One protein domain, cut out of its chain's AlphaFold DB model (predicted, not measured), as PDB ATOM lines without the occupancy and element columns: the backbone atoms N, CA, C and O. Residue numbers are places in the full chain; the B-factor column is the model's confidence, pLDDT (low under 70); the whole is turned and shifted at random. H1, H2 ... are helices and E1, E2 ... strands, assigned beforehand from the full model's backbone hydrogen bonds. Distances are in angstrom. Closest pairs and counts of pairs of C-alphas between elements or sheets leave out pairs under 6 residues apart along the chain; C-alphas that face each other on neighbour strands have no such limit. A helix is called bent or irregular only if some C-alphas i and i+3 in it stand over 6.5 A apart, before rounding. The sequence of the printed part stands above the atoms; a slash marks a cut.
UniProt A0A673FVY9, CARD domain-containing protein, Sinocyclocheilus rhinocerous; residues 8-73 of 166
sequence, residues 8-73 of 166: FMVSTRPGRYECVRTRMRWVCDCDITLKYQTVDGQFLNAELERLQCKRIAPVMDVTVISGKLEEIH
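AT A GLANCE: This is residues 8 to 73 of the 166 residues of the protein "CARD domain-containing protein" of Sinocyclocheilus rhinocerous (UniProt A0A673FVY9). Two small antiparallel sheets are joined at one end by three tight links, E1 to E2, E3 to E4 and E5 to E6, and the shorter sheet E2 E3 E6 folds back partly face to face with the longer sheet E1 E4 E5. E4 and E5 run side by side away from that end, and beyond them H1 lies toward the other end, where residues 46 to 52 stick out free. The printed part has 66 residues, with six named strands and one named helix in the order E1, E2, E3, E4, H1, E5, E6; the class is mixed, helices and strands. The whole is loose, with a radius of gyration of the C-alphas of 13.9 A, and elongated, spanning 39 by 21 by 18 A.

IN THESE COORDINATES: In the longer sheet, E4 is residues 32 to 39, 22.0 A from first to last C-alpha, E5 is residues 59 to 66, 21.7 A, and E1 is residues 8 to 12, 13.2 A. E1 begins at C-alpha 8, at (2.782, -43.711, 3.472), and E4 ends at C-alpha 39, at (10.675, -41.103, 13.331). In the other sheet, E2 is residues 15 to 18, 10.4 A, E3 is residues 25 to 28, 10.5 A, and E6 is residues 70 to 72, 6.3 A, ending at C-alpha 72, at (-5.585, -55.674, 18.470). H1 is residues 42 to 50, 13.9 A; it is irregular, with C-alphas 43 and 46 lying 7.3 A apart.

HOW THE PARTS SIT: The longer sheet runs E1, E4, E5, with E4 the inner strand, and is only just strongly twisted, its C-alphas lying up to 4.2 A off the best plane. E4 and E5 are antiparallel at 154 degrees, with N 35 and O 63 within hydrogen-bond range at 2.8 A. E1 and E4 are antiparallel at 156 degrees, with N 10 and O 34 within hydrogen-bond range at 2.9 A. E1 and E2 meet only through their link, and so do E3 and E4. The other sheet runs E2, E3, E6. E2 and E3 form a hairpin, antiparallel at 162 degrees, with N 17 and O 26 within range at 2.9 A. E3 and E6 are antiparallel at 153 degrees, with N 70 and O 27 within range at 2.8 A. E5 and E6 are apart, and E1 and E3 are only just apart, 8.3 A at the closest C-alphas. H1 is not on either sheet; 3 of its 5 O i to N i+4 pairs are within hydrogen-bond range.

THE WHOLE: The two C-alphas farthest apart are those of Cys 30 and Gln 52, at 39.5 A. The printed part, residues 8 to 73, has no cut. E4 to H1 is also a tight link, E2 to E3 and H1 to E5 are short, and no link is long. The mean pLDDT of the printed part is 86.1, and residue 73 alone is under 70.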
ATOM      1  N   PHE A   8       3.714 -42.844   4.188       85.69
ATOM      2  CA  PHE A   8       2.782 -43.711   3.472       85.69
ATOM      3  C   PHE A   8       1.377 -43.499   4.008       85.69
ATOM      4  O   PHE A   8       1.190 -43.395   5.219       85.69
ATOM      5  N   MET A   9       0.395 -43.459   3.117       88.38
ATOM      6  CA  MET A   9      -1.016 -43.415   3.482       88.38
ATOM      7  C   MET A   9      -1.696 -44.694   3.025       88.38
ATOM      8  O   MET A   9      -1.466 -45.162   1.911       88.38
ATOM      9  N   VAL A  10      -2.531 -45.251   3.892       88.00
ATOM     10  CA  VAL A  10      -3.328 -46.442   3.612       88.00
ATOM     11  C   VAL A  10      -4.757 -46.151   4.031       88.00
ATOM     12  O   VAL A  10      -4.991 -45.775   5.177       88.00
ATOM     13  N   SER A  11      -5.703 -46.353   3.121       90.69
ATOM     14  CA  SER A  11      -7.128 -46.337   3.445       90.69
ATOM     15  C   SER A  11      -7.664 -47.761   3.447       90.69
ATOM     16  O   SER A  11      -7.411 -48.523   2.511       90.69
ATOM     17  N   THR A  12      -8.389 -48.129   4.499       89.56
ATOM     18  CA  THR A  12      -9.017 -49.449   4.628       89.56
ATOM     19  C   THR A  12     -10.513 -49.307   4.845       89.56
ATOM     20  O   THR A  12     -10.963 -48.383   5.518       89.56
ATOM     21  N   ARG A  13     -11.270 -50.247   4.278       92.94
ATOM     22  CA  ARG A  13     -12.709 -50.410   4.522       92.94
ATOM     23  C   ARG A  13     -12.956 -51.053   5.894       92.94
ATOM     24  O   ARG A  13     -11.988 -51.494   6.509       92.94
ATOM     25  N   PRO A  14     -14.207 -51.151   6.381       94.25
ATOM     26  CA  PRO A  14     -14.512 -51.914   7.584       94.25
ATOM     27  C   PRO A  14     -14.019 -53.359   7.476       94.25
ATOM     28  O   PRO A  14     -14.213 -54.018   6.451       94.25
ATOM     29  N   GLY A  15     -13.392 -53.864   8.534       91.69
ATOM     30  CA  GLY A  15     -12.825 -55.206   8.540       91.69
ATOM     31  C   GLY A  15     -11.726 -55.410   9.574       91.69
ATOM     32  O   GLY A  15     -11.505 -54.583  10.458       91.69
ATOM     33  N   ARG A  16     -11.041 -56.553   9.457       92.44
ATOM     34  CA  ARG A  16      -9.864 -56.913  10.258       92.44
ATOM     35  C   ARG A  16      -8.633 -56.928   9.369       92.44
ATOM     36  O   ARG A  16      -8.661 -57.532   8.299       92.44
ATOM     37  N   TYR A  17      -7.554 -56.319   9.841       89.81
ATOM     38  CA  TYR A  17      -6.334 -56.139   9.064       89.81
ATOM     39  C   TYR A  17      -5.094 -56.444   9.903       89.81
ATOM     40  O   TYR A  17      -5.079 -56.235  11.115       89.81
ATOM     41  N   GLU A  18      -4.043 -56.927   9.238       88.94
ATOM     42  CA  GLU A  18      -2.691 -57.060   9.782       88.94
ATOM     43  C   GLU A  18      -1.715 -56.367   8.827       88.94
ATOM     44  O   GLU A  18      -1.652 -56.687   7.639       88.94
ATOM     45  N   CYS A  19      -0.917 -55.437   9.344       83.25
ATOM     46  CA  CYS A  19       0.204 -54.894   8.593       83.25
ATOM     47  C   CYS A  19       1.349 -55.905   8.628       83.25
ATOM     48  O   CYS A  19       1.982 -56.098   9.660       83.25
ATOM     49  N   VAL A  20       1.680 -56.509   7.487       81.50
ATOM     50  CA  VAL A  20       2.772 -57.500   7.383       81.50
ATOM     51  C   VAL A  20       4.122 -56.931   7.845       81.50
ATOM     52  O   VAL A  20       4.974 -57.659   8.346       81.50
ATOM     53  N   ARG A  21       4.306 -55.612   7.706       74.44
ATOM     54  CA  ARG A  21       5.561 -54.908   7.989       74.44
ATOM     55  C   ARG A  21       5.761 -54.616   9.477       74.44
ATOM     56  O   ARG A  21       6.856 -54.811   9.986       74.44
ATOM     57  N   THR A  22       4.722 -54.136  10.162       77.00
ATOM     58  CA  THR A  22       4.781 -53.786  11.596       77.00
ATOM     59  C   THR A  22       4.178 -54.859  12.497       77.00
ATOM     60  O   THR A  22       4.282 -54.754  13.711       77.00
ATOM     61  N   ARG A  23       3.510 -55.866  11.917       83.56
ATOM     62  CA  ARG A  23       2.665 -56.858  12.605       83.56
ATOM     63  C   ARG A  23       1.530 -56.256  13.435       83.56
ATOM     64  O   ARG A  23       0.863 -56.980  14.168       83.56
ATOM     65  N   MET A  24       1.269 -54.957  13.273       84.69
ATOM     66  CA  MET A  24       0.130 -54.277  13.877       84.69
ATOM     67  C   MET A  24      -1.154 -54.892  13.331       84.69
ATOM     68  O   MET A  24      -1.306 -55.034  12.116       84.69
ATOM     69  N   ARG A  25      -2.076 -55.242  14.225       88.88
ATOM     70  CA  ARG A  25      -3.394 -55.774  13.879       88.88
ATOM     71  C   ARG A  25      -4.456 -54.800  14.346       88.88
ATOM     72  O   ARG A  25      -4.349 -54.267  15.445       88.88
ATOM     73  N   TRP A  26      -5.487 -54.581  13.545       90.69
ATOM     74  CA  TRP A  26      -6.588 -53.701  13.928       90.69
ATOM     75  C   TRP A  26      -7.925 -54.160  13.357       90.69
ATOM     76  O   TRP A  26      -7.989 -54.932  12.396       90.69
ATOM     77  N   VAL A  27      -8.995 -53.670  13.978       91.94
ATOM     78  CA  VAL A  27     -10.371 -53.758  13.486       91.94
ATOM     79  C   VAL A  27     -10.908 -52.351  13.290       91.94
ATOM     80  O   VAL A  27     -10.632 -51.467  14.097       91.94
ATOM     81  N   CYS A  28     -11.692 -52.142  12.242       91.38
ATOM     82  CA  CYS A  28     -12.474 -50.925  12.069       91.38
ATOM     83  C   CYS A  28     -13.896 -51.252  11.608       91.38
ATOM     84  O   CYS A  28     -14.119 -52.201  10.854       91.38
ATOM     85  N   ASP A  29     -14.855 -50.464  12.088       91.88
ATOM     86  CA  ASP A  29     -16.278 -50.512  11.731       91.88
ATOM     87  C   ASP A  29     -16.651 -49.492  10.638       91.88
ATOM     88  O   ASP A  29     -17.728 -49.566  10.050       91.88
ATOM     89  N   CYS A  30     -15.737 -48.572  10.335       88.88
ATOM     90  CA  CYS A  30     -15.859 -47.536   9.321       88.88
ATOM     91  C   CYS A  30     -14.626 -47.509   8.405       88.88
ATOM     92  O   CYS A  30     -13.617 -48.175   8.661       88.88
ATOM     93  N   ASP A  31     -14.721 -46.743   7.317       92.56
ATOM     94  CA  ASP A  31     -13.561 -46.428   6.487       92.56
ATOM     95  C   ASP A  31     -12.559 -45.617   7.320       92.56
ATOM     96  O   ASP A  31     -12.896 -44.574   7.892       92.56
ATOM     97  N   ILE A  32     -11.314 -46.084   7.371       92.56
ATOM     98  CA  ILE A  32     -10.234 -45.407   8.092       92.56
ATOM     99  C   ILE A  32      -9.098 -45.045   7.146       92.56
ATOM    100  O   ILE A  32      -8.857 -45.726   6.147       92.56
ATOM    101  N   THR A  33      -8.356 -43.998   7.501       92.56
ATOM    102  CA  THR A  33      -7.104 -43.645   6.825       92.56
ATOM    103  C   THR A  33      -5.980 -43.574   7.840       92.56
ATOM    104  O   THR A  33      -6.050 -42.820   8.809       92.56
ATOM    105  N   LEU A  34      -4.930 -44.349   7.595       91.69
ATOM    106  CA  LEU A  34      -3.726 -44.412   8.409       91.69
ATOM    107  C   LEU A  34      -2.566 -43.756   7.676       91.69
ATOM    108  O   LEU A  34      -2.380 -43.952   6.474       91.69
ATOM    109  N   LYS A  35      -1.758 -43.012   8.423       91.38
ATOM    110  CA  LYS A  35      -0.489 -42.461   7.966       91.38
ATOM    111  C   LYS A  35       0.646 -43.138   8.720       91.38
ATOM    112  O   LYS A  35       0.676 -43.114   9.944       91.38
ATOM    113  N   TYR A  36       1.596 -43.681   7.975       89.62
ATOM    114  CA  TYR A  36       2.828 -44.266   8.486       89.62
ATOM    115  C   TYR A  36       3.991 -43.328   8.185       89.62
ATOM    116  O   TYR A  36       4.134 -42.873   7.047       89.62
ATOM    117  N   GLN A  37       4.834 -43.059   9.176       89.06
ATOM    118  CA  GLN A  37       6.058 -42.280   9.004       89.06
ATOM    119  C   GLN A  37       7.170 -42.819   9.906       89.06
ATOM    120  O   GLN A  37       6.914 -43.290  11.008       89.06
ATOM    121  N   THR A  38       8.415 -42.768   9.445       88.19
ATOM    122  CA  THR A  38       9.571 -43.135  10.271       88.19
ATOM    123  C   THR A  38      10.033 -41.937  11.088       88.19
ATOM    124  O   THR A  38      10.281 -40.873  10.523       88.19
ATOM    125  N   VAL A  39      10.186 -42.119  12.394       87.88
ATOM    126  CA  VAL A  39      10.675 -41.103  13.331       87.88
ATOM    127  C   VAL A  39      11.923 -41.603  14.056       87.88
ATOM    128  O   VAL A  39      12.164 -42.810  14.170       87.88
ATOM    129  N   ASP A  40      12.739 -40.674  14.547       83.31
ATOM    130  CA  ASP A  40      13.993 -40.987  15.232       83.31
ATOM    131  C   ASP A  40      13.771 -41.695  16.572       83.31
ATOM    132  O   ASP A  40      14.674 -42.382  17.025       83.31
ATOM    133  N   GLY A  41      12.597 -41.564  17.199       83.06
ATOM    134  CA  GLY A  41      12.229 -42.316  18.396       83.06
ATOM    135  C   GLY A  41      12.971 -41.935  19.678       83.06
ATOM    136  O   GLY A  41      13.009 -42.756  20.591       83.06
ATOM    137  N   GLN A  42      13.591 -40.752  19.771       85.81
ATOM    138  CA  GLN A  42      14.311 -40.290  20.972       85.81
ATOM    139  C   GLN A  42      13.464 -40.340  22.251       85.81
ATOM    140  O   GLN A  42      13.989 -40.611  23.329       85.81
ATOM    141  N   PHE A  43      12.150 -40.148  22.134       83.75
ATOM    142  CA  PHE A  43      11.215 -40.237  23.258       83.75
ATOM    143  C   PHE A  43      11.193 -41.618  23.938       83.75
ATOM    144  O   PHE A  43      10.804 -41.714  25.098       83.75
ATOM    145  N   LEU A  44      11.634 -42.681  23.253       82.56
ATOM    146  CA  LEU A  44      11.733 -44.027  23.826       82.56
ATOM    147  C   LEU A  44      13.049 -44.276  24.569       82.56
ATOM    148  O   LEU A  44      13.177 -45.321  25.197       82.56
ATOM    149  N   ASN A  45      14.033 -43.372  24.506       84.31
ATOM    150  CA  ASN A  45      15.380 -43.644  25.020       84.31
ATOM    151  C   ASN A  45      15.379 -44.022  26.510       84.31
ATOM    152  O   ASN A  45      15.968 -45.035  26.869       84.31
ATOM    153  N   ALA A  46      14.651 -43.282  27.351       84.88
ATOM    154  CA  ALA A  46      14.550 -43.582  28.783       84.88
ATOM    155  C   ALA A  46      13.921 -44.964  29.055       84.88
ATOM    156  O   ALA A  46      14.353 -45.694  29.946       84.88
ATOM    157  N   GLU A  47      12.921 -45.354  28.261       80.50
ATOM    158  CA  GLU A  47      12.267 -46.660  28.390       80.50
ATOM    159  C   GLU A  47      13.161 -47.795  27.874       80.50
ATOM    160  O   GLU A  47      13.223 -48.864  28.474       80.50
ATOM    161  N   LEU A  48      13.911 -47.563  26.794       81.69
ATOM    162  CA  LEU A  48      14.899 -48.510  26.275       81.69
ATOM    163  C   LEU A  48      16.040 -48.750  27.271       81.69
ATOM    164  O   LEU A  48      16.453 -49.896  27.445       81.69
ATOM    165  N   GLU A  49      16.504 -47.698  27.953       84.62
ATOM    166  CA  GLU A  49      17.473 -47.795  29.050       84.62
ATOM    167  C   GLU A  49      16.913 -48.622  30.212       84.62
ATOM    168  O   GLU A  49      17.561 -49.571  30.657       84.62
ATOM    169  N   ARG A  50      15.677 -48.333  30.646       77.44
ATOM    170  CA  ARG A  50      14.980 -49.101  31.692       77.44
ATOM    171  C   ARG A  50      14.842 -50.581  31.329       77.44
ATOM    172  O   ARG A  50      14.995 -51.442  32.191       77.44
ATOM    173  N   LEU A  51      14.539 -50.871  30.067       74.44
ATOM    174  CA  LEU A  51      14.345 -52.226  29.550       74.44
ATOM    175  C   LEU A  51      15.652 -52.931  29.163       74.44
ATOM    176  O   LEU A  51      15.598 -54.086  28.746       74.44
ATOM    177  N   GLN A  52      16.806 -52.265  29.278       81.75
ATOM    178  CA  GLN A  52      18.114 -52.793  28.871       81.75
ATOM    179  C   GLN A  52      18.142 -53.278  27.407       81.75
ATOM    180  O   GLN A  52      18.843 -54.227  27.053       81.75
ATOM    181  N   CYS A  53      17.391 -52.605  26.532       74.44
ATOM    182  CA  CYS A  53      17.248 -52.960  25.123       74.44
ATOM    183  C   CYS A  53      17.900 -51.912  24.219       74.44
ATOM    184  O   CYS A  53      17.806 -50.710  24.454       74.44
ATOM    185  N   LYS A  54      18.520 -52.366  23.124       76.94
ATOM    186  CA  LYS A  54      19.079 -51.475  22.099       76.94
ATOM    187  C   LYS A  54      18.131 -51.376  20.916       76.94
ATOM    188  O   LYS A  54      17.699 -52.388  20.367       76.94
ATOM    189  N   ARG A  55      17.843 -50.149  20.487       77.12
ATOM    190  CA  ARG A  55      17.083 -49.909  19.261       77.12
ATOM    191  C   ARG A  55      17.942 -50.250  18.045       77.12
ATOM    192  O   ARG A  55      19.025 -49.699  17.879       77.12
ATOM    193  N   ILE A  56      17.428 -51.130  17.190       81.94
ATOM    194  CA  ILE A  56      18.114 -51.602  15.976       81.94
ATOM    195  C   ILE A  56      17.646 -50.898  14.691       81.94
ATOM    196  O   ILE A  56      18.304 -51.014  13.664       81.94
ATOM    197  N   ALA A  57      16.524 -50.169  14.734       79.38
ATOM    198  CA  ALA A  57      15.932 -49.489  13.578       79.38
ATOM    199  C   ALA A  57      15.127 -48.235  13.995       79.38
ATOM    200  O   ALA A  57      14.745 -48.133  15.165       79.38
ATOM    201  N   PRO A  58      14.849 -47.285  13.076       83.56
ATOM    202  CA  PRO A  58      13.947 -46.156  13.327       83.56
ATOM    203  C   PRO A  58      12.553 -46.601  13.784       83.56
ATOM    204  O   PRO A  58      12.100 -47.700  13.458       83.56
ATOM    205  N   VAL A  59      11.852 -45.733  14.512       85.94
ATOM    206  CA  VAL A  59      10.507 -46.028  15.020       85.94
ATOM    207  C   VAL A  59       9.481 -45.735  13.931       85.94
ATOM    208  O   VAL A  59       9.530 -44.689  13.290       85.94
ATOM    209  N   MET A  60       8.548 -46.659  13.703       86.44
ATOM    210  CA  MET A  60       7.407 -46.416  12.823       86.44
ATOM    211  C   MET A  60       6.294 -45.757  13.638       86.44
ATOM    212  O   MET A  60       5.709 -46.396  14.507       86.44
ATOM    213  N   ASP A  61       6.012 -44.498  13.345       87.50
ATOM    214  CA  ASP A  61       4.868 -43.773  13.878       87.50
ATOM    215  C   ASP A  61       3.642 -44.017  12.988       87.50
ATOM    216  O   ASP A  61       3.726 -43.948  11.754       87.50
ATOM    217  N   VAL A  62       2.515 -44.345  13.620       88.94
ATOM    218  CA  VAL A  62       1.244 -44.645  12.950       88.94
ATOM    219  C   VAL A  62       0.188 -43.688  13.479       88.94
ATOM    220  O   VAL A  62      -0.201 -43.753  14.640       88.94
ATOM    221  N   THR A  63      -0.299 -42.802  12.616       89.81
ATOM    222  CA  THR A  63      -1.329 -41.819  12.960       89.81
ATOM    223  C   THR A  63      -2.633 -42.146  12.245       89.81
ATOM    224  O   THR A  63      -2.647 -42.347  11.028       89.81
ATOM    225  N   VAL A  64      -3.747 -42.139  12.976       91.62
ATOM    226  CA  VAL A  64      -5.086 -42.185  12.374       91.62
ATOM    227  C   VAL A  64      -5.431 -40.790  11.861       91.62
ATOM    228  O   VAL A  64      -5.493 -39.838  12.633       91.62
ATOM    229  N   ILE A  65      -5.633 -40.662  10.552       93.38
ATOM    230  CA  ILE A  65      -6.021 -39.403   9.902       93.38
ATOM    231  C   ILE A  65      -7.542 -39.239   9.905       93.38
ATOM    232  O   ILE A  65      -8.045 -38.133  10.084       93.38
ATOM    233  N   SER A  66      -8.278 -40.334   9.705       91.50
ATOM    234  CA  SER A  66      -9.742 -40.333   9.688       91.50
ATOM    235  C   SER A  66     -10.310 -41.667  10.164       91.50
ATOM    236  O   SER A  66      -9.708 -42.717   9.934       91.50
ATOM    237  N   GLY A  67     -11.508 -41.610  10.752       89.62
ATOM    238  CA  GLY A  67     -12.230 -42.772  11.266       89.62
ATOM    239  C   GLY A  67     -11.738 -43.227  12.642       89.62
ATOM    240  O   GLY A  67     -10.966 -42.534  13.307       89.62
ATOM    241  N   LYS A  68     -12.214 -44.394  13.082       89.12
ATOM    242  CA  LYS A  68     -11.836 -45.014  14.354       89.12
ATOM    243  C   LYS A  68     -11.420 -46.459  14.108       89.12
ATOM    244  O   LYS A  68     -12.072 -47.184  13.363       89.12
ATOM    245  N   LEU A  69     -10.332 -46.866  14.748       91.06
ATOM    246  CA  LEU A  69      -9.890 -48.253  14.772       91.06
ATOM    247  C   LEU A  69      -9.711 -48.722  16.208       91.06
ATOM    248  O   LEU A  69      -9.454 -47.923  17.109       91.06
ATOM    249  N   GLU A  70      -9.804 -50.030  16.387       87.38
ATOM    250  CA  GLU A  70      -9.420 -50.730  17.601       87.38
ATOM    251  C   GLU A  70      -8.163 -51.546  17.310       87.38
ATOM    252  O   GLU A  70      -8.170 -52.461  16.480       87.38
ATOM    253  N   GLU A  71      -7.062 -51.194  17.971       85.44
ATOM    254  CA  GLU A  71      -5.812 -51.930  17.836       85.44
ATOM    255  C   GLU A  71      -5.892 -53.247  18.609       85.44
ATOM    256  O   GLU A  71      -6.060 -53.282  19.831       85.44
ATOM    257  N   ILE A  72      -5.726 -54.350  17.884       81.94
ATOM    258  CA  ILE A  72      -5.585 -55.674  18.470       81.94
ATOM    259  C   ILE A  72      -4.120 -55.833  18.850       81.94
ATOM    260  O   ILE A  72      -3.293 -56.306  18.066       81.94
ATOM    261  N   HIS A  73      -3.809 -55.476  20.086       67.19
ATOM    262  CA  HIS A  73      -2.535 -55.844  20.670       67.19
ATOM    263  C   HIS A  73      -2.515 -57.370  20.843       67.19
ATOM    264  O   HIS A  73      -3.403 -57.906  21.520       67.19
TER     265      HIS A  73